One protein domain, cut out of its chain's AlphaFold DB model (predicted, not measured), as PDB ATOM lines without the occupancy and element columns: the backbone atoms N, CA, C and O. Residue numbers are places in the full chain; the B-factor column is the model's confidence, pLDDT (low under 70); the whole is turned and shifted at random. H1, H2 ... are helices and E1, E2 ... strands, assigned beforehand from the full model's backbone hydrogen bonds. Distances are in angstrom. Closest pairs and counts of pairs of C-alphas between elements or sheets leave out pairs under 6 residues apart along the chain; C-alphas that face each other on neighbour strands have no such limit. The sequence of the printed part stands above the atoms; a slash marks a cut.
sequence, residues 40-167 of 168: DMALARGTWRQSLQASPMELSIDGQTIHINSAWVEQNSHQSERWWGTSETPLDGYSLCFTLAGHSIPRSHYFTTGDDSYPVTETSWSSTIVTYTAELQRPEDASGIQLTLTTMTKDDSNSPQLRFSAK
ATOM      1  N   ASP A  40       9.706  56.766 -18.627       95.75
ATOM      2  CA  ASP A  40       8.509  56.805 -19.481       95.75
ATOM      3  C   ASP A  40       8.850  56.733 -20.973       95.75
ATOM      4  O   ASP A  40       8.144  56.096 -21.757       95.75
ATOM      5  N   MET A  41       9.956  57.361 -21.378       94.88
ATOM      6  CA  MET A  41      10.438  57.296 -22.753       94.88
ATOM      7  C   MET A  41      10.956  55.894 -23.089       94.88
ATOM      8  O   MET A  41      10.620  55.372 -24.151       94.88
ATOM      9  N   ALA A  42      11.710  55.257 -22.188       95.44
ATOM     10  CA  ALA A  42      12.161  53.875 -22.370       95.44
ATOM     11  C   ALA A  42      10.976  52.896 -22.468       95.44
ATOM     12  O   ALA A  42      10.987  51.965 -23.277       95.44
ATOM     13  N   LEU A  43       9.919  53.127 -21.680       95.75
ATOM     14  CA  LEU A  43       8.665  52.373 -21.755       95.75
ATOM     15  C   LEU A  43       7.969  52.574 -23.105       95.75
ATOM     16  O   LEU A  43       7.608  51.593 -23.755       95.75
ATOM     17  N   ALA A  44       7.828  53.821 -23.559       94.19
ATOM     18  CA  ALA A  44       7.206  54.143 -24.845       94.19
ATOM     19  C   ALA A  44       7.976  53.556 -26.041       94.19
ATOM     20  O   ALA A  44       7.365  53.155 -27.033       94.19
ATOM     21  N   ARG A  45       9.307  53.468 -25.932       93.06
ATOM     22  CA  ARG A  45      10.195  52.843 -26.925       93.06
ATOM     23  C   ARG A  45      10.206  51.310 -26.856       93.06
ATOM     24  O   ARG A  45      10.698  50.666 -27.775       93.06
ATOM     25  N   GLY A  46       9.686  50.704 -25.786       94.69
ATOM     26  CA  GLY A  46       9.740  49.251 -25.566       94.69
ATOM     27  C   GLY A  46      11.121  48.717 -25.148       94.69
ATOM     28  O   GLY A  46      11.335  47.499 -25.112       94.69
ATOM     29  N   THR A  47      12.056  49.604 -24.805       96.38
ATOM     30  CA  THR A  47      13.424  49.264 -24.380       96.38
ATOM     31  C   THR A  47      13.536  49.071 -22.869       96.38
ATOM     32  O   THR A  47      14.453  48.396 -22.409       96.38
ATOM     33  N   TRP A  48      12.585  49.580 -22.082       97.06
ATOM     34  CA  TRP A  48      12.559  49.421 -20.623       97.06
ATOM     35  C   TRP A  48      12.560  47.952 -20.172       97.06
ATOM     36  O   TRP A  48      11.861  47.107 -20.740       97.06
ATOM     37  N   ARG A  49      13.317  47.643 -19.113       96.88
ATOM     38  CA  ARG A  49      13.373  46.301 -18.506       96.88
ATOM     39  C   ARG A  49      13.043  46.297 -17.022       96.88
ATOM     40  O   ARG A  49      12.407  45.357 -16.553       96.88
ATOM     41  N   GLN A  50      13.475  47.316 -16.286       96.44
ATOM     42  CA  GLN A  50      13.275  47.370 -14.843       96.44
ATOM     43  C   GLN A  50      13.314  48.805 -14.331       96.44
ATOM     44  O   GLN A  50      14.151  49.598 -14.747       96.44
ATOM     45  N   SER A  51      12.454  49.129 -13.369       96.69
ATOM     46  CA  SER A  51      12.511  50.400 -12.644       96.69
ATOM     47  C   SER A  51      13.305  50.234 -11.353       96.69
ATOM     48  O   SER A  51      13.135  49.249 -10.626       96.69
ATOM     49  N   LEU A  52      14.147  51.215 -11.041       96.25
ATOM     50  CA  LEU A  52      15.068  51.149  -9.913       96.25
ATOM     51  C   LEU A  52      14.845  52.300  -8.935       96.25
ATOM     52  O   LEU A  52      14.500  53.420  -9.309       96.25
ATOM     53  N   GLN A  53      15.063  52.019  -7.658       95.19
ATOM     54  CA  GLN A  53      15.162  53.012  -6.604       95.19
ATOM     55  C   GLN A  53      16.620  53.140  -6.175       95.19
ATOM     56  O   GLN A  53      17.264  52.153  -5.809       95.19
ATOM     57  N   ALA A  54      17.111  54.374  -6.212       93.31
ATOM     58  CA  ALA A  54      18.435  54.723  -5.740       93.31
ATOM     59  C   ALA A  54      18.473  54.837  -4.205       93.31
ATOM     60  O   ALA A  54      17.519  55.310  -3.579       93.31
ATOM     61  N   SER A  55      19.574  54.406  -3.596       93.38
ATOM     62  CA  SER A  55      19.839  54.500  -2.163       93.38
ATOM     63  C   SER A  55      21.301  54.910  -1.924       93.38
ATOM     64  O   SER A  55      22.201  54.180  -2.349       93.38
ATOM     65  N   PRO A  56      21.557  56.049  -1.257       92.50
ATOM     66  CA  PRO A  56      20.575  57.044  -0.824       92.50
ATOM     67  C   PRO A  56      19.909  57.747  -2.024       92.50
ATOM     68  O   PRO A  56      20.450  57.771  -3.124       92.50
ATOM     69  N   MET A  57      18.719  58.324  -1.819       91.50
ATOM     70  CA  MET A  57      18.044  59.133  -2.851       91.50
ATOM     71  C   MET A  57      18.654  60.533  -2.999       91.50
ATOM     72  O   MET A  57      18.324  61.254  -3.936       91.50
ATOM     73  N   GLU A  58      19.523  60.924  -2.071       91.25
ATOM     74  CA  GLU A  58      20.150  62.237  -2.015       91.25
ATOM     75  C   GLU A  58      21.638  62.072  -1.722       91.25
ATOM     76  O   GLU A  58      22.028  61.273  -0.868       91.25
ATOM     77  N   LEU A  59      22.465  62.834  -2.428       89.12
ATOM     78  CA  LEU A  59      23.911  62.884  -2.255       89.12
ATOM     79  C   LEU A  59      24.311  64.306  -1.874       89.12
ATOM     80  O   LEU A  59      23.859  65.269  -2.491       89.12
ATOM     81  N   SER A  60      25.170  64.446  -0.867       85.75
ATOM     82  CA  SER A  60      25.718  65.744  -0.469       85.75
ATOM     83  C   SER A  60      27.122  65.923  -1.043       85.75
ATOM     84  O   SER A  60      28.021  65.147  -0.720       85.75
ATOM     85  N   ILE A  61      27.312  66.960  -1.859       85.00
ATOM     86  CA  ILE A  61      28.591  67.323  -2.487       85.00
ATOM     87  C   ILE A  61      28.864  68.798  -2.224       85.00
ATOM     88  O   ILE A  61      28.019  69.627  -2.538       85.00
ATOM     89  N   ASP A  62      30.029  69.149  -1.675       81.56
ATOM     90  CA  ASP A  62      30.478  70.547  -1.534       81.56
ATOM     91  C   ASP A  62      29.424  71.513  -0.938       81.56
ATOM     92  O   ASP A  62      29.323  72.680  -1.316       81.56
ATOM     93  N   GLY A  63      28.613  71.029   0.010       81.50
ATOM     94  CA  GLY A  63      27.539  71.810   0.643       81.50
ATOM     95  C   GLY A  63      26.249  71.939  -0.182       81.50
ATOM     96  O   GLY A  63      25.345  72.667   0.224       81.50
ATOM     97  N   GLN A  64      26.146  71.234  -1.307       84.19
ATOM     98  CA  GLN A  64      24.948  71.092  -2.133       84.19
ATOM     99  C   GLN A  64      24.342  69.696  -1.963       84.19
ATOM    100  O   GLN A  64      25.063  68.710  -1.817       84.19
ATOM    101  N   THR A  65      23.013  69.611  -2.017       87.88
ATOM    102  CA  THR A  65      22.290  68.336  -2.066       87.88
ATOM    103  C   THR A  65      21.823  68.087  -3.490       87.88
ATOM    104  O   THR A  65      21.131  68.915  -4.081       87.88
ATOM    105  N   ILE A  66      22.201  66.939  -4.035       87.56
ATOM    106  CA  ILE A  66      21.760  66.445  -5.332       87.56
ATOM    107  C   ILE A  66      20.785  65.310  -5.082       87.56
ATOM    108  O   ILE A  66      21.105  64.352  -4.382       87.56
ATOM    109  N   HIS A  67      19.602  65.411  -5.670       91.00
ATOM    110  CA  HIS A  67      18.588  64.372  -5.559       91.00
ATOM    111  C   HIS A  67      18.655  63.476  -6.791       91.00
ATOM    112  O   HIS A  67      18.781  63.968  -7.913       91.00
ATOM    113  N   ILE A  68      18.538  62.168  -6.604       91.69
ATOM    114  CA  ILE A  68      18.353  61.233  -7.710       91.69
ATOM    115  C   ILE A  68      16.876  61.264  -8.095       91.69
ATOM    116  O   ILE A  68      16.011  60.941  -7.281       91.69
ATOM    117  N   ASN A  69      16.585  61.686  -9.324       91.81
ATOM    118  CA  ASN A  69      15.219  61.895  -9.798       91.81
ATOM    119  C   ASN A  69      14.571  60.578 -10.246       91.81
ATOM    120  O   ASN A  69      13.506  60.196  -9.764       91.81
ATOM    121  N   SER A  70      15.232  59.853 -11.145       93.50
ATOM    122  CA  SER A  70      14.755  58.565 -11.654       93.50
ATOM    123  C   SER A  70      15.920  57.631 -11.951       93.50
ATOM    124  O   SER A  70      17.023  58.089 -12.245       93.50
ATOM    125  N   ALA A  71      15.668  56.324 -11.868       95.38
ATOM    126  CA  ALA A  71      16.611  55.283 -12.251       95.38
ATOM    127  C   ALA A  71      15.861  54.095 -12.870       95.38
ATOM    128  O   ALA A  71      14.801  53.692 -12.376       95.38
ATOM    129  N   TRP A  72      16.396  53.541 -13.951       97.38
ATOM    130  CA  TRP A  72      15.820  52.411 -14.677       97.38
ATOM    131  C   TRP A  72      16.913  51.613 -15.389       97.38
ATOM    132  O   TRP A  72      18.052  52.053 -15.502       97.38
ATOM    133  N   VAL A  73      16.553  50.425 -15.860       97.00
ATOM    134  CA  VAL A  73      17.342  49.640 -16.806       97.00
ATOM    135  C   VAL A  73      16.631  49.657 -18.144       97.00
ATOM    136  O   VAL A  73      15.427  49.374 -18.216       97.00
ATOM    137  N   GLU A  74      17.377  49.931 -19.204       96.88
ATOM    138  CA  GLU A  74      16.920  49.748 -20.577       96.88
ATOM    139  C   GLU A  74      17.819  48.776 -21.337       96.88
ATOM    140  O   GLU A  74      18.997  48.620 -21.027       96.88
ATOM    141  N   GLN A  75      17.237  48.066 -22.300       96.75
ATOM    142  CA  GLN A  75      18.000  47.310 -23.282       96.75
ATOM    143  C   GLN A  75      18.596  48.277 -24.301       96.75
ATOM    144  O   GLN A  75      17.886  49.156 -24.797       96.75
ATOM    145  N   ASN A  76      19.861  48.055 -24.642       94.44
ATOM    146  CA  ASN A  76      20.566  48.830 -25.651       94.44
ATOM    147  C   ASN A  76      19.837  48.697 -27.000       94.44
ATOM    148  O   ASN A  76      19.351  47.616 -27.359       94.44
ATOM    149  N   SER A  77      19.701  49.791 -27.747       93.19
ATOM    150  CA  SER A  77      18.988  49.783 -29.028       93.19
ATOM    151  C   SER A  77      19.486  50.857 -29.988       93.19
ATOM    152  O   SER A  77      20.043  51.879 -29.584       93.19
ATOM    153  N   HIS A  78      19.235  50.640 -31.278       89.94
ATOM    154  CA  HIS A  78      19.340  51.667 -32.311       89.94
ATOM    155  C   HIS A  78      17.949  52.147 -32.703       89.94
ATOM    156  O   HIS A  78      17.108  51.352 -33.145       89.94
ATOM    157  N   GLN A  79      17.733  53.455 -32.612       87.31
ATOM    158  CA  GLN A  79      16.559  54.083 -33.190       87.31
ATOM    159  C   GLN A  79      16.821  54.422 -34.660       87.31
ATOM    160  O   GLN A  79      17.825  55.033 -35.013       87.31
ATOM    161  N   SER A  80      15.890  54.028 -35.524       83.56
ATOM    162  CA  SER A  80      15.918  54.344 -36.953       83.56
ATOM    163  C   SER A  80      14.628  55.045 -37.362       83.56
ATOM    164  O   SER A  80      13.530  54.614 -36.991       83.56
ATOM    165  N   GLU A  81      14.741  56.119 -38.139       83.19
ATOM    166  CA  GLU A  81      13.582  56.739 -38.774       83.19
ATOM    167  C   GLU A  81      13.189  55.940 -40.018       83.19
ATOM    168  O   GLU A  81      13.996  55.707 -40.920       83.19
ATOM    169  N   ARG A  82      11.931  55.504 -40.080       78.44
ATOM    170  CA  ARG A  82      11.347  54.863 -41.259       78.44
ATOM    171  C   ARG A  82      10.194  55.711 -41.774       78.44
ATOM    172  O   ARG A  82       9.596  56.494 -41.044       78.44
ATOM    173  N   TRP A  83       9.811  55.498 -43.033       77.06
ATOM    174  CA  TRP A  83       8.693  56.222 -43.658       77.06
ATOM    175  C   TRP A  83       7.364  56.113 -42.893       77.06
ATOM    176  O   TRP A  83       6.503  56.973 -43.041       77.06
ATOM    177  N   TRP A  84       7.200  55.072 -42.074       79.62
ATOM    178  CA  TRP A  84       5.981  54.793 -41.311       79.62
ATOM    179  C   TRP A  84       6.106  55.123 -39.815       79.62
ATOM    180  O   TRP A  84       5.206  54.787 -39.049       79.62
ATOM    181  N   GLY A  85       7.208  55.750 -39.394       79.69
ATOM    182  CA  GLY A  85       7.494  56.086 -37.999       79.69
ATOM    183  C   GLY A  85       8.887  55.649 -37.549       79.69
ATOM    184  O   GLY A  85       9.681  55.123 -38.330       79.69
ATOM    185  N   THR A  86       9.188  55.868 -36.273       82.25
ATOM    186  CA  THR A  86      10.431  55.403 -35.650       82.25
ATOM    187  C   THR A  86      10.368  53.901 -35.378       82.25
ATOM    188  O   THR A  86       9.333  53.358 -34.989       82.25
ATOM    189  N   SER A  87      11.483  53.212 -35.606       84.81
ATOM    190  CA  SER A  87      11.649  51.787 -35.321       84.81
ATOM    191  C   SER A  87      12.855  51.592 -34.417       84.81
ATOM    192  O   SER A  87      13.939  52.087 -34.720       84.81
ATOM    193  N   GLU A  88      12.675  50.816 -33.354       90.06
ATOM    194  CA  GLU A  88      13.746  50.400 -32.448       90.06
ATOM    195  C   GLU A  88      14.283  49.033 -32.874       90.06
ATOM    196  O   GLU A  88      13.510  48.096 -33.098       90.06
ATOM    197  N   THR A  89      15.603  48.917 -32.990       90.00
ATOM    198  CA  THR A  89      16.290  47.639 -33.204       90.00
ATOM    199  C   THR A  89      17.058  47.294 -31.932       90.00
ATOM    200  O   THR A  89      17.940  48.067 -31.558       90.00
ATOM    201  N   PRO A  90      16.731  46.189 -31.240       90.56
ATOM    202  CA  PRO A  90      17.427  45.813 -30.017       90.56
ATOM    203  C   PRO A  90      18.870  45.393 -30.313       90.56
ATOM    204  O   PRO A  90      19.137  44.753 -31.332       90.56
ATOM    205  N   LEU A  91      19.768  45.720 -29.393       91.12
ATOM    206  CA  LEU A  91      21.149  45.257 -29.348       91.12
ATOM    207  C   LEU A  91      21.340  44.287 -28.182       91.12
ATOM    208  O   LEU A  91      20.470  44.133 -27.314       91.12
ATOM    209  N   ASP A  92      22.505  43.649 -28.167       90.94
ATOM    210  CA  ASP A  92      22.968  42.913 -27.000       90.94
ATOM    211  C   ASP A  92      23.406  43.892 -25.902       90.94
ATOM    212  O   ASP A  92      24.013  44.928 -26.174       90.94
ATOM    213  N   GLY A  93      23.112  43.533 -24.653       93.50
ATOM    214  CA  GLY A  93      23.461  44.329 -23.481       93.50
ATOM    215  C   GLY A  93      22.344  45.243 -22.984       93.50
ATOM    216  O   GLY A  93      21.263  45.372 -23.571       93.50
ATOM    217  N   TYR A  94      22.611  45.834 -21.827       94.75
ATOM    218  CA  TYR A  94      21.689  46.708 -21.122       94.75
ATOM    219  C   TYR A  94      22.453  47.890 -20.541       94.75
ATOM    220  O   TYR A  94      23.664  47.827 -20.328       94.75
ATOM    221  N   SER A  95      21.718  48.940 -20.214       94.62
ATOM    222  CA  SER A  95      22.249  50.118 -19.552       94.62
ATOM    223  C   SER A  95      21.447  50.398 -18.290       94.62
ATOM    224  O   SER A  95      20.216  50.478 -18.314       94.62
ATOM    225  N   LEU A  96      22.152  50.553 -17.170       95.19
ATOM    226  CA  LEU A  96      21.634  51.255 -16.004       95.19
ATOM    227  C   LEU A  96      21.593  52.739 -16.354       95.19
ATOM    228  O   LEU A  96      22.638  53.321 -16.619       95.19
ATOM    229  N   CYS A  97      20.420  53.352 -16.293       95.56
ATOM    230  CA  CYS A  97      20.215  54.768 -16.563       95.56
ATOM    231  C   CYS A  97      19.684  55.467 -15.313       95.56
ATOM    232  O   CYS A  97      18.792  54.950 -14.636       95.56
ATOM    233  N   PHE A  98      20.181  56.664 -15.012       94.44
ATOM    234  CA  PHE A  98      19.610  57.498 -13.958       94.44
ATOM    235  C   PHE A  98      19.769  58.990 -14.244       94.44
ATOM    236  O   PHE A  98      20.652  59.415 -14.986       94.44
ATOM    237  N   THR A  99      18.892  59.796 -13.645       93.81
ATOM    238  CA  THR A  99      18.892  61.259 -13.776       93.81
ATOM    239  C   THR A  99      18.962  61.929 -12.408       93.81
ATOM    240  O   THR A  99      18.549  61.364 -11.390       93.81
ATOM    241  N   LEU A 100      19.472  63.157 -12.384       90.75
ATOM    242  CA  LEU A 100      19.567  63.989 -11.185       90.75
ATOM    243  C   LEU A 100      18.503  65.091 -11.235       90.75
ATOM    244  O   LEU A 100      18.191  65.609 -12.307       90.75
ATOM    245  N   ALA A 101      17.945  65.464 -10.085       83.62
ATOM    246  CA  ALA A 101      17.030  66.591  -9.977       83.62
ATOM    247  C   ALA A 101      17.817  67.895  -9.801       83.62
ATOM    248  O   ALA A 101      18.762  67.974  -9.014       83.62
ATOM    249  N   GLY A 102      17.379  68.949 -10.485       66.06
ATOM    250  CA  GLY A 102      17.933  70.287 -10.322       66.06
ATOM    251  C   GLY A 102      19.026  70.598 -11.337       66.06
ATOM    252  O   GLY A 102      18.795  71.469 -12.162       66.06
ATOM    253  N   HIS A 103      20.197  69.951 -11.281       66.19
ATOM    254  CA  HIS A 103      21.366  70.275 -12.125       66.19
ATOM    255  C   HIS A 103      22.309  69.052 -12.267       66.19
ATOM    256  O   HIS A 103      22.166  68.080 -11.524       66.19
ATOM    257  N   SER A 104      23.271  69.087 -13.204       70.25
ATOM    258  CA  SER A 104      24.336  68.071 -13.314       70.25
ATOM    259  C   SER A 104      25.349  68.162 -12.166       70.25
ATOM    260  O   SER A 104      25.435  69.182 -11.473       70.25
ATOM    261  N   ILE A 105      26.126  67.093 -11.952       82.75
ATOM    262  CA  ILE A 105      27.235  67.130 -10.992       82.75
ATOM    263  C   ILE A 105      28.271  68.186 -11.413       82.75
ATOM    264  O   ILE A 105      28.479  68.411 -12.610       82.75
ATOM    265  N   PRO A 106      28.946  68.857 -10.460       83.56
ATOM    266  CA  PRO A 106      30.055  69.740 -10.797       83.56
ATOM    267  C   PRO A 106      31.105  68.985 -11.618       83.56
ATOM    268  O   PRO A 106      31.420  67.847 -11.296       83.56
ATOM    269  N   ARG A 107      31.719  69.632 -12.620       82.69
ATOM    270  CA  ARG A 107      32.729  69.007 -13.511       82.69
ATOM    271  C   ARG A 107      33.952  68.412 -12.795       82.69
ATOM    272  O   ARG A 107      34.743  67.714 -13.413       82.69
ATOM    273  N   SER A 108      34.140  68.738 -11.519       84.81
ATOM    274  CA  SER A 108      35.161  68.155 -10.647       84.81
ATOM    275  C   SER A 108      34.792  66.771 -10.104       84.81
ATOM    276  O   SER A 108      35.641  66.152  -9.464       84.81
ATOM    277  N   HIS A 109      33.563  66.304 -10.333       86.38
ATOM    278  CA  HIS A 109      33.021  65.046  -9.835       86.38
ATOM    279  C   HIS A 109      32.586  64.140 -10.983       86.38
ATOM    280  O   HIS A 109      32.160  64.617 -12.033       86.38
ATOM    281  N   TYR A 110      32.677  62.832 -10.768       87.62
ATOM    282  CA  TYR A 110      32.210  61.813 -11.705       87.62
ATOM    283  C   TYR A 110      31.851  60.531 -10.951       87.62
ATOM    284  O   TYR A 110      32.330  60.300  -9.841       87.62
ATOM    285  N   PHE A 111      30.984  59.708 -11.539       89.00
ATOM    286  CA  PHE A 111      30.644  58.405 -10.975       89.00
ATOM    287  C   PHE A 111      31.576  57.322 -11.530       89.00
ATOM    288  O   PHE A 111      31.790  57.244 -12.741       89.00
ATOM    289  N   THR A 112      32.086  56.460 -10.654       87.69
ATOM    290  CA  THR A 112      32.767  55.213 -11.020       87.69
ATOM    291  C   THR A 112      31.994  54.017 -10.495       87.69
ATOM    292  O   THR A 112      31.213  54.121  -9.549       87.69
ATOM    293  N   THR A 113      32.184  52.870 -11.131       84.00
ATOM    294  CA  THR A 113      31.735  51.575 -10.613       84.00
ATOM    295  C   THR A 113      32.709  51.091  -9.532       84.00
ATOM    296  O   THR A 113      33.878  51.455  -9.544       84.00
ATOM    297  N   GLY A 114      32.240  50.310  -8.551       69.50
ATOM    298  CA  GLY A 114      33.050  49.907  -7.387       69.50
ATOM    299  C   GLY A 114      34.313  49.077  -7.678       69.50
ATOM    300  O   GLY A 114      35.112  48.872  -6.767       69.50
ATOM    301  N   ASP A 115      34.499  48.596  -8.906       68.62
ATOM    302  CA  ASP A 115      35.711  47.928  -9.392       68.62
ATOM    303  C   ASP A 115      36.572  48.832 -10.300       68.62
ATOM    304  O   ASP A 115      37.512  48.339 -10.926       68.62
ATOM    305  N   ASP A 116      36.233  50.125 -10.398       61.22
ATOM    306  CA  ASP A 116      36.817  51.142 -11.285       61.22
ATOM    307  C   ASP A 116      36.968  50.684 -12.750       61.22
ATOM    308  O   ASP A 116      37.731  51.263 -13.528       61.22
ATOM    309  N   SER A 117      36.240  49.638 -13.148       55.81
ATOM    310  CA  SER A 117      36.456  48.954 -14.424       55.81
ATOM    311  C   SER A 117      35.642  49.587 -15.550       55.81
ATOM    312  O   SER A 117      36.033  49.494 -16.714       55.81
ATOM    313  N   TYR A 118      34.548  50.276 -15.204       60.09
ATOM    314  CA  TYR A 118      33.629  50.874 -16.169       60.09
ATOM    315  C   TYR A 118      33.272  52.316 -15.780       60.09
ATOM    316  O   TYR A 118      32.695  52.533 -14.705       60.09
ATOM    317  N   PRO A 119      33.600  53.315 -16.623       68.19
ATOM    318  CA  PRO A 119      33.188  54.689 -16.384       68.19
ATOM    319  C   PRO A 119      31.677  54.825 -16.580       68.19
ATOM    320  O   PRO A 119      31.107  54.276 -17.520       68.19
ATOM    321  N   VAL A 120      31.034  55.605 -15.713       86.56
ATOM    322  CA  VAL A 120      29.663  56.056 -15.955       86.56
ATOM    323  C   VAL A 120      29.715  57.168 -16.996       86.56
ATOM    324  O   VAL A 120      30.384  58.184 -16.793       86.56
ATOM    325  N   THR A 121      29.023  56.987 -18.115       88.31
ATOM    326  CA  THR A 121      28.959  57.988 -19.181       88.31
ATOM    327  C   THR A 121      27.836  58.983 -18.928       88.31
ATOM    328  O   THR A 121      26.750  58.623 -18.483       88.31
ATOM    329  N   GLU A 122      28.091  60.256 -19.224       87.75
ATOM    330  CA  GLU A 122      27.110  61.334 -19.112       87.75
ATOM    331  C   GLU A 122      26.604  61.711 -20.508       87.75
ATOM    332  O   GLU A 122      27.387  62.105 -21.374       87.75
ATOM    333  N   THR A 123      25.291  61.624 -20.724       86.12
ATOM    334  CA  THR A 123      24.636  62.082 -21.956       86.12
ATOM    335  C   THR A 123      23.710  63.252 -21.643       86.12
ATOM    336  O   THR A 123      22.712  63.110 -20.931       86.12
ATOM    337  N   SER A 124      24.037  64.426 -22.187       84.12
ATOM    338  CA  SER A 124      23.213  65.630 -22.065       84.12
ATOM    339  C   SER A 124      22.234  65.724 -23.234       84.12
ATOM    340  O   SER A 124      22.638  65.759 -24.395       84.12
ATOM    341  N   TRP A 125      20.943  65.791 -22.913       79.25
ATOM    342  CA  TRP A 125      19.859  65.943 -23.891       79.25
ATOM    343  C   TRP A 125      19.373  67.385 -24.000       79.25
ATOM    344  O   TRP A 125      18.900  67.827 -25.045       79.25
ATOM    345  N   SER A 126      19.486  68.129 -22.904       81.62
ATOM    346  CA  SER A 126      19.186  69.553 -22.823       81.62
ATOM    347  C   SER A 126      20.009  70.188 -21.700       81.62
ATOM    348  O   SER A 126      20.760  69.510 -20.996       81.62
ATOM    349  N   SER A 127      19.834  71.492 -21.477       77.19
ATOM    350  CA  SER A 127      20.439  72.184 -20.333       77.19
ATOM    351  C   SER A 127      19.927  71.701 -18.970       77.19
ATOM    352  O   SER A 127      20.538  72.026 -17.957       77.19
ATOM    353  N   THR A 128      18.812  70.965 -18.931       77.00
ATOM    354  CA  THR A 128      18.155  70.520 -17.692       77.00
ATOM    355  C   THR A 128      18.068  69.005 -17.554       77.00
ATOM    356  O   THR A 128      17.787  68.522 -16.460       77.00
ATOM    357  N   ILE A 129      18.288  68.252 -18.636       82.06
ATOM    358  CA  ILE A 129      18.158  66.796 -18.651       82.06
ATOM    359  C   ILE A 129      19.504  66.181 -19.002       82.06
ATOM    360  O   ILE A 129      20.012  66.321 -20.119       82.06
ATOM    361  N   VAL A 130      20.047  65.473 -18.018       88.75
ATOM    362  CA  VAL A 130      21.280  64.706 -18.120       88.75
ATOM    363  C   VAL A 130      20.997  63.293 -17.632       88.75
ATOM    364  O   VAL A 130      20.519  63.110 -16.507       88.75
ATOM    365  N   THR A 131      21.295  62.318 -18.485       92.31
ATOM    366  CA  THR A 131      21.198  60.892 -18.166       92.31
ATOM    367  C   THR A 131      22.602  60.341 -17.979       92.31
ATOM    368  O   THR A 131      23.463  60.508 -18.843       92.31
ATOM    369  N   TYR A 132      22.820  59.680 -16.853       92.81
ATOM    370  CA  TYR A 132      24.041  58.951 -16.543       92.81
ATOM    371  C   TYR A 132      23.808  57.476 -16.842       92.81
ATOM    372  O   TYR A 132      22.770  56.937 -16.443       92.81
ATOM    373  N   THR A 133      24.750  56.841 -17.534       93.88
ATOM    374  CA  THR A 133      24.639  55.442 -17.942       93.88
ATOM    375  C   THR A 133      25.835  54.604 -17.519       93.88
ATOM    376  O   THR A 133      26.975  55.058 -17.565       93.88
ATOM    377  N   ALA A 134      25.562  53.373 -17.095       92.38
ATOM    378  CA  ALA A 134      26.565  52.345 -16.845       92.38
ATOM    379  C   ALA A 134      26.142  51.055 -17.554       92.38
ATOM    380  O   ALA A 134      24.985  50.643 -17.446       92.38
ATOM    381  N   GLU A 135      27.071  50.429 -18.270       91.62
ATOM    382  CA  GLU A 135      26.799  49.201 -19.017       91.62
ATOM    383  C   GLU A 135      26.535  48.008 -18.088       91.62
ATOM    384  O   GLU A 135      27.110  47.873 -17.006       91.62
ATOM    385  N   LEU A 136      25.658  47.121 -18.544       91.25
ATOM    386  CA  LEU A 136      25.218  45.914 -17.862       91.25
ATOM    387  C   LEU A 136      25.197  44.741 -18.842       91.25
ATOM    388  O   LEU A 136      24.761  44.868 -19.987       91.25
ATOM    389  N   GLN A 137      25.564  43.554 -18.359       91.50
ATOM    390  CA  GLN A 137      25.376  42.323 -19.131       91.50
ATOM    391  C   GLN A 137      23.935  41.825 -19.051       91.50
ATOM    392  O   GLN A 137      23.391  41.340 -20.044       91.50
ATOM    393  N   ARG A 138      23.309  41.933 -17.873       92.56
ATOM    394  CA  ARG A 138      21.922  41.527 -17.636       92.56
ATOM    395  C   ARG A 138      21.187  42.556 -16.777       92.56
ATOM    396  O   ARG A 138      21.825  43.239 -15.972       92.56
ATOM    397  N   PRO A 139      19.849  42.653 -16.874       92.75
ATOM    398  CA  PRO A 139      19.094  43.630 -16.099       92.75
ATOM    399  C   PRO A 139      19.255  43.456 -14.587       92.75
ATOM    400  O   PRO A 139      19.385  44.441 -13.862       92.75
ATOM    401  N   GLU A 140      19.302  42.210 -14.107       92.75
ATOM    402  CA  GLU A 140      19.437  41.903 -12.681       92.75
ATOM    403  C   GLU A 140      20.766  42.367 -12.065       92.75
ATOM    404  O   GLU A 140      20.824  42.609 -10.854       92.75
ATOM    405  N   ASP A 141      21.807  42.550 -12.882       91.25
ATOM    406  CA  ASP A 141      23.125  42.985 -12.418       91.25
ATOM    407  C   ASP A 141      23.059  44.420 -11.846       91.25
ATOM    408  O   ASP A 141      23.831  44.766 -10.950       91.25
ATOM    409  N   ALA A 142      22.066  45.224 -12.252       90.31
ATOM    410  CA  ALA A 142      21.867  46.593 -11.769       90.31
ATOM    411  C   ALA A 142      21.714  46.693 -10.241       90.31
ATOM    412  O   ALA A 142      22.143  47.675  -9.640       90.31
ATOM    413  N   SER A 143      21.133  45.675  -9.593       87.00
ATOM    414  CA  SER A 143      20.974  45.664  -8.127       87.00
ATOM    415  C   SER A 143      22.283  45.376  -7.378       87.00
ATOM    416  O   SER A 143      22.371  45.609  -6.173       87.00
ATOM    417  N   GLY A 144      23.289  44.841  -8.073       84.94
ATOM    418  CA  GLY A 144      24.630  44.603  -7.540       84.94
ATOM    419  C   GLY A 144      25.580  45.784  -7.733       84.94
ATOM    420  O   GLY A 144      26.632  45.815  -7.096       84.94
ATOM    421  N   ILE A 145      25.218  46.760  -8.575       86.56
ATOM    422  CA  ILE A 145      26.074  47.910  -8.855       86.56
ATOM    423  C   ILE A 145      26.091  48.874  -7.675       86.56
ATOM    424  O   ILE A 145      25.067  49.363  -7.187       86.56
ATOM    425  N   GLN A 146      27.314  49.197  -7.275       89.81
ATOM    426  CA  GLN A 146      27.630  50.309  -6.409       89.81
ATOM    427  C   GLN A 146      28.395  51.348  -7.224       89.81
ATOM    428  O   GLN A 146      29.471  51.053  -7.743       89.81
ATOM    429  N   LEU A 147      27.830  52.549  -7.319       90.19
ATOM    430  CA  LEU A 147      28.512  53.702  -7.881       90.19
ATOM    431  C   LEU A 147      29.152  54.513  -6.759       90.19
ATOM    432  O   LEU A 147      28.523  54.772  -5.731       90.19
ATOM    433  N   THR A 148      30.391  54.928  -6.966       89.19
ATOM    434  CA  THR A 148      31.109  55.845  -6.085       89.19
ATOM    435  C   THR A 148      31.214  57.183  -6.789       89.19
ATOM    436  O   THR A 148      31.554  57.255  -7.966       89.19
ATOM    437  N   LEU A 149      30.872  58.251  -6.086       88.31
ATOM    438  CA  LEU A 149      31.029  59.602  -6.588       88.31
ATOM    439  C   LEU A 149      32.412  60.125  -6.190       88.31
ATOM    440  O   LEU A 149      32.647  60.450  -5.026       88.31
ATOM    441  N   THR A 150      33.294  60.227  -7.170       86.00
ATOM    442  CA  THR A 150      34.718  60.531  -7.002       86.00
ATOM    443  C   THR A 150      35.001  61.986  -7.367       86.00
ATOM    444  O   THR A 150      34.381  62.535  -8.282       86.00
ATOM    445  N   THR A 151      35.946  62.625  -6.670       83.69
ATOM    446  CA  THR A 151      36.414  63.988  -6.981       83.69
ATOM    447  C   THR A 151      37.789  63.925  -7.644       83.69
ATOM    448  O   THR A 151      38.675  63.221  -7.181       83.69
ATOM    449  N   MET A 152      38.040  64.742  -8.670       76.81
ATOM    450  CA  MET A 152      39.341  64.789  -9.368       76.81
ATOM    451  C   MET A 152      40.554  65.177  -8.491       76.81
ATOM    452  O   MET A 152      41.688  65.102  -8.956       76.81
ATOM    453  N   THR A 153      40.345  65.663  -7.265       69.19
ATOM    454  CA  THR A 153      41.373  66.359  -6.470       69.19
ATOM    455  C   THR A 153      41.525  65.875  -5.027       69.19
ATOM    456  O   THR A 153      42.334  66.457  -4.299       69.19
ATOM    457  N   LYS A 154      40.777  64.862  -4.570       58.00
ATOM    458  CA  LYS A 154      40.680  64.535  -3.135       58.00
ATOM    459  C   LYS A 154      40.862  63.043  -2.839       58.00
ATOM    460  O   LYS A 154      40.686  62.207  -3.705       58.00
ATOM    461  N   ASP A 155      41.242  62.766  -1.591       61.16
ATOM    462  CA  ASP A 155      41.276  61.447  -0.954       61.16
ATOM    463  C   ASP A 155      39.858  60.832  -0.923       61.16
ATOM    464  O   ASP A 155      38.949  61.405  -0.311       61.16
ATOM    465  N   ASP A 156      39.684  59.689  -1.594       64.94
ATOM    466  CA  ASP A 156      38.399  59.007  -1.836       64.94
ATOM    467  C   ASP A 156      37.850  58.242  -0.621       64.94
ATOM    468  O   ASP A 156      36.809  57.584  -0.688       64.94
ATOM    469  N   SER A 157      38.523  58.334   0.526       64.62
ATOM    470  CA  SER A 157      38.176  57.595   1.745       64.62
ATOM    471  C   SER A 157      36.773  57.880   2.313       64.62
ATOM    472  O   SER A 157      36.306  57.113   3.150       64.62
ATOM    473  N   ASN A 158      36.076  58.930   1.852       73.19
ATOM    474  CA  ASN A 158      34.688  59.254   2.230       73.19
ATOM    475  C   ASN A 158      33.785  59.596   1.030       73.19
ATOM    476  O   ASN A 158      32.826  60.361   1.174       73.19
ATOM    477  N   SER A 159      34.087  59.067  -0.155       83.62
ATOM    478  CA  SER A 159      33.298  59.342  -1.357       83.62
ATOM    479  C   SER A 159      31.850  58.839  -1.207       83.62
ATOM    480  O   SER A 159      31.642  57.689  -0.804       83.62
ATOM    481  N   PRO A 160      30.827  59.673  -1.497       87.94
ATOM    482  CA  PRO A 160      29.434  59.251  -1.432       87.94
ATOM    483  C   PRO A 160      29.180  58.054  -2.347       87.94
ATOM    484  O   PRO A 160      29.639  58.015  -3.486       87.94
ATOM    485  N   GLN A 161      28.423  57.084  -1.845       90.25
ATOM    486  CA  GLN A 161      28.109  55.864  -2.576       90.25
ATOM    487  C   GLN A 161      26.629  55.823  -2.925       90.25
ATOM    488  O   GLN A 161      25.785  56.173  -2.102       90.25
ATOM    489  N   LEU A 162      26.332  55.345  -4.125       91.25
ATOM    490  CA  LEU A 162      24.998  55.199  -4.674       91.25
ATOM    491  C   LEU A 162      24.761  53.740  -5.060       91.25
ATOM    492  O   LEU A 162      25.565  53.128  -5.760       91.25
ATOM    493  N   ARG A 163      23.657  53.169  -4.588       93.25
ATOM    494  CA  ARG A 163      23.237  51.799  -4.899       93.25
ATOM    495  C   ARG A 163      21.846  51.810  -5.499       93.25
ATOM    496  O   ARG A 163      21.053  52.701  -5.199       93.25
ATOM    497  N   PHE A 164      21.532  50.794  -6.287       93.12
ATOM    498  CA  PHE A 164      20.219  50.649  -6.901       93.12
ATOM    499  C   PHE A 164      19.546  49.363  -6.443       93.12
ATOM    500  O   PHE A 164      20.191  48.366  -6.133       93.12
ATOM    501  N   SER A 165      18.223  49.399  -6.376       93.62
ATOM    502  CA  SER A 165      17.401  48.239  -6.051       93.62
ATOM    503  C   SER A 165      16.116  48.276  -6.862       93.62
ATOM    504  O   SER A 165      15.642  49.352  -7.217       93.62
ATOM    505  N   ALA A 166      15.548  47.114  -7.170       91.62
ATOM    506  CA  ALA A 166      14.259  47.029  -7.850       91.62
ATOM    507  C   ALA A 166      13.173  47.818  -7.095       91.62
ATOM    508  O   ALA A 166      13.009  47.624  -5.885       91.62
ATOM    509  N   LYS A 167      12.395  48.656  -7.797       89.31
ATOM    510  CA  LYS A 167      11.146  49.197  -7.232       89.31
ATOM    511  C   LYS A 167      10.180  48.025  -6.985       89.31
ATOM    512  O   LYS A 167      10.034  47.164  -7.853       89.31
TER     513      LYS A 167
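What this domain is: This is residues 40 to 167 of the 168 residues of an uncharacterized protein of Roseimicrobium sp. ORNL1 (UniProt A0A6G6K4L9). One strongly twisted sheet is rolled into a small, nearly closed barrel of E5, E8, E9, E1, E3, E4, E7 and E6, open between E5 and E6, and the short helix H2 caps one end of it. Beyond their bends at residues 75 and 92, E3 and E4 run on as a long two-stranded arm away from the barrel, with the short helix H1 beside the arm's base. The printed part has 128 residues with two named helices and nine named strands, which follow one another along the chain as H1, then E1 to E7, then H2, then E8 and E9; the class is mostly strand, and the neighbour strands of the branched sheet are antiparallel. The whole is compact, with a radius of gyration of the C-alphas of 15.4 A, yet elongated in outline, spanning 53 by 30 by 25 A.

How they stand to each other: H1, residues 40 to 45, is on the branched sheet; its closest C-alphas to E1, residues 48 to 55, are those of Ala 42 and Trp 48, 4.8 A apart. E1 runs on into E2, residues 58 to 61, at 60 degrees. E3, residues 64 to 82, has three neighbours: E1 and E2 lie on one side of it and E4, residues 85 to 101, on the other side. E2, E3 and E4 form a meander, each strand the antiparallel neighbour of the one before. N 49 and O 73 of E1 and E3 are 2.9 A apart, N 59 and O 66 of E2 and E3 2.8 A, and N 80 and O 87 of the hairpin E3 and E4 2.9 A, each within hydrogen-bond range. E3 bends by 73 degrees at residue 75 and E4 by 112 degrees at residue 92. E7, residues 130 to 136, lies on the other side of E4 from E3, antiparallel at 112 degrees, with N 96 and O 134 at 2.8 A. E6, residues 121 to 124, is an edge strand in a hairpin with E7, with N 123 and O 131 at 2.9 A. E5, residues 109 to 113, another edge strand, is only just apart from E6, their closest C-alphas 8.4 A from each other. E5 is the antiparallel neighbour of E8, residues 146 to 151, with N 112 and O 148 at 2.9 A. E8 and E9, residues 161 to 166, form a hairpin with N 147 and O 162 at 2.8 A, and E9 is the antiparallel neighbour of E1, with N 53 and O 165 at 2.8 A. The sheet curls round H2, residues 139 to 144; the closest C-alphas of H2 and E9 are those of Ser 143 and Ser 165, 4.9 A apart. In H1 every O i to N i+4 pair is within hydrogen-bond range; in H2 0 of 2 are, while 3 of 3 O i to N i+3 pairs are.

Where its parts are: H1 begins at C-alpha 40, at (8.509, 56.805, -19.481). E1 is 20.5 A from first to last C-alpha, E3 44.5 A, E4 31.4 A and E7 19.2 A. E3 ends at C-alpha 82, at (11.347, 54.863, -41.259). E5 is 13.6 A long, E8 16.3 A and E9 17.3 A; E2, E6 and the two helices are shorter. E9 ends at C-alpha 166, at (14.259, 47.029, -7.850).

The domain as a whole: The two C-alphas farthest apart are those of Trp 83 and Ser 157, at 54.2 A. The printed part has no cut, and no link is long; those from E4 to E5, E5 to E6 and E8 to E9 are short, the others tight. The mean pLDDT of the printed part is 86.6; residues 102 to 103, 114 to 119 and 153 to 157 are under 70.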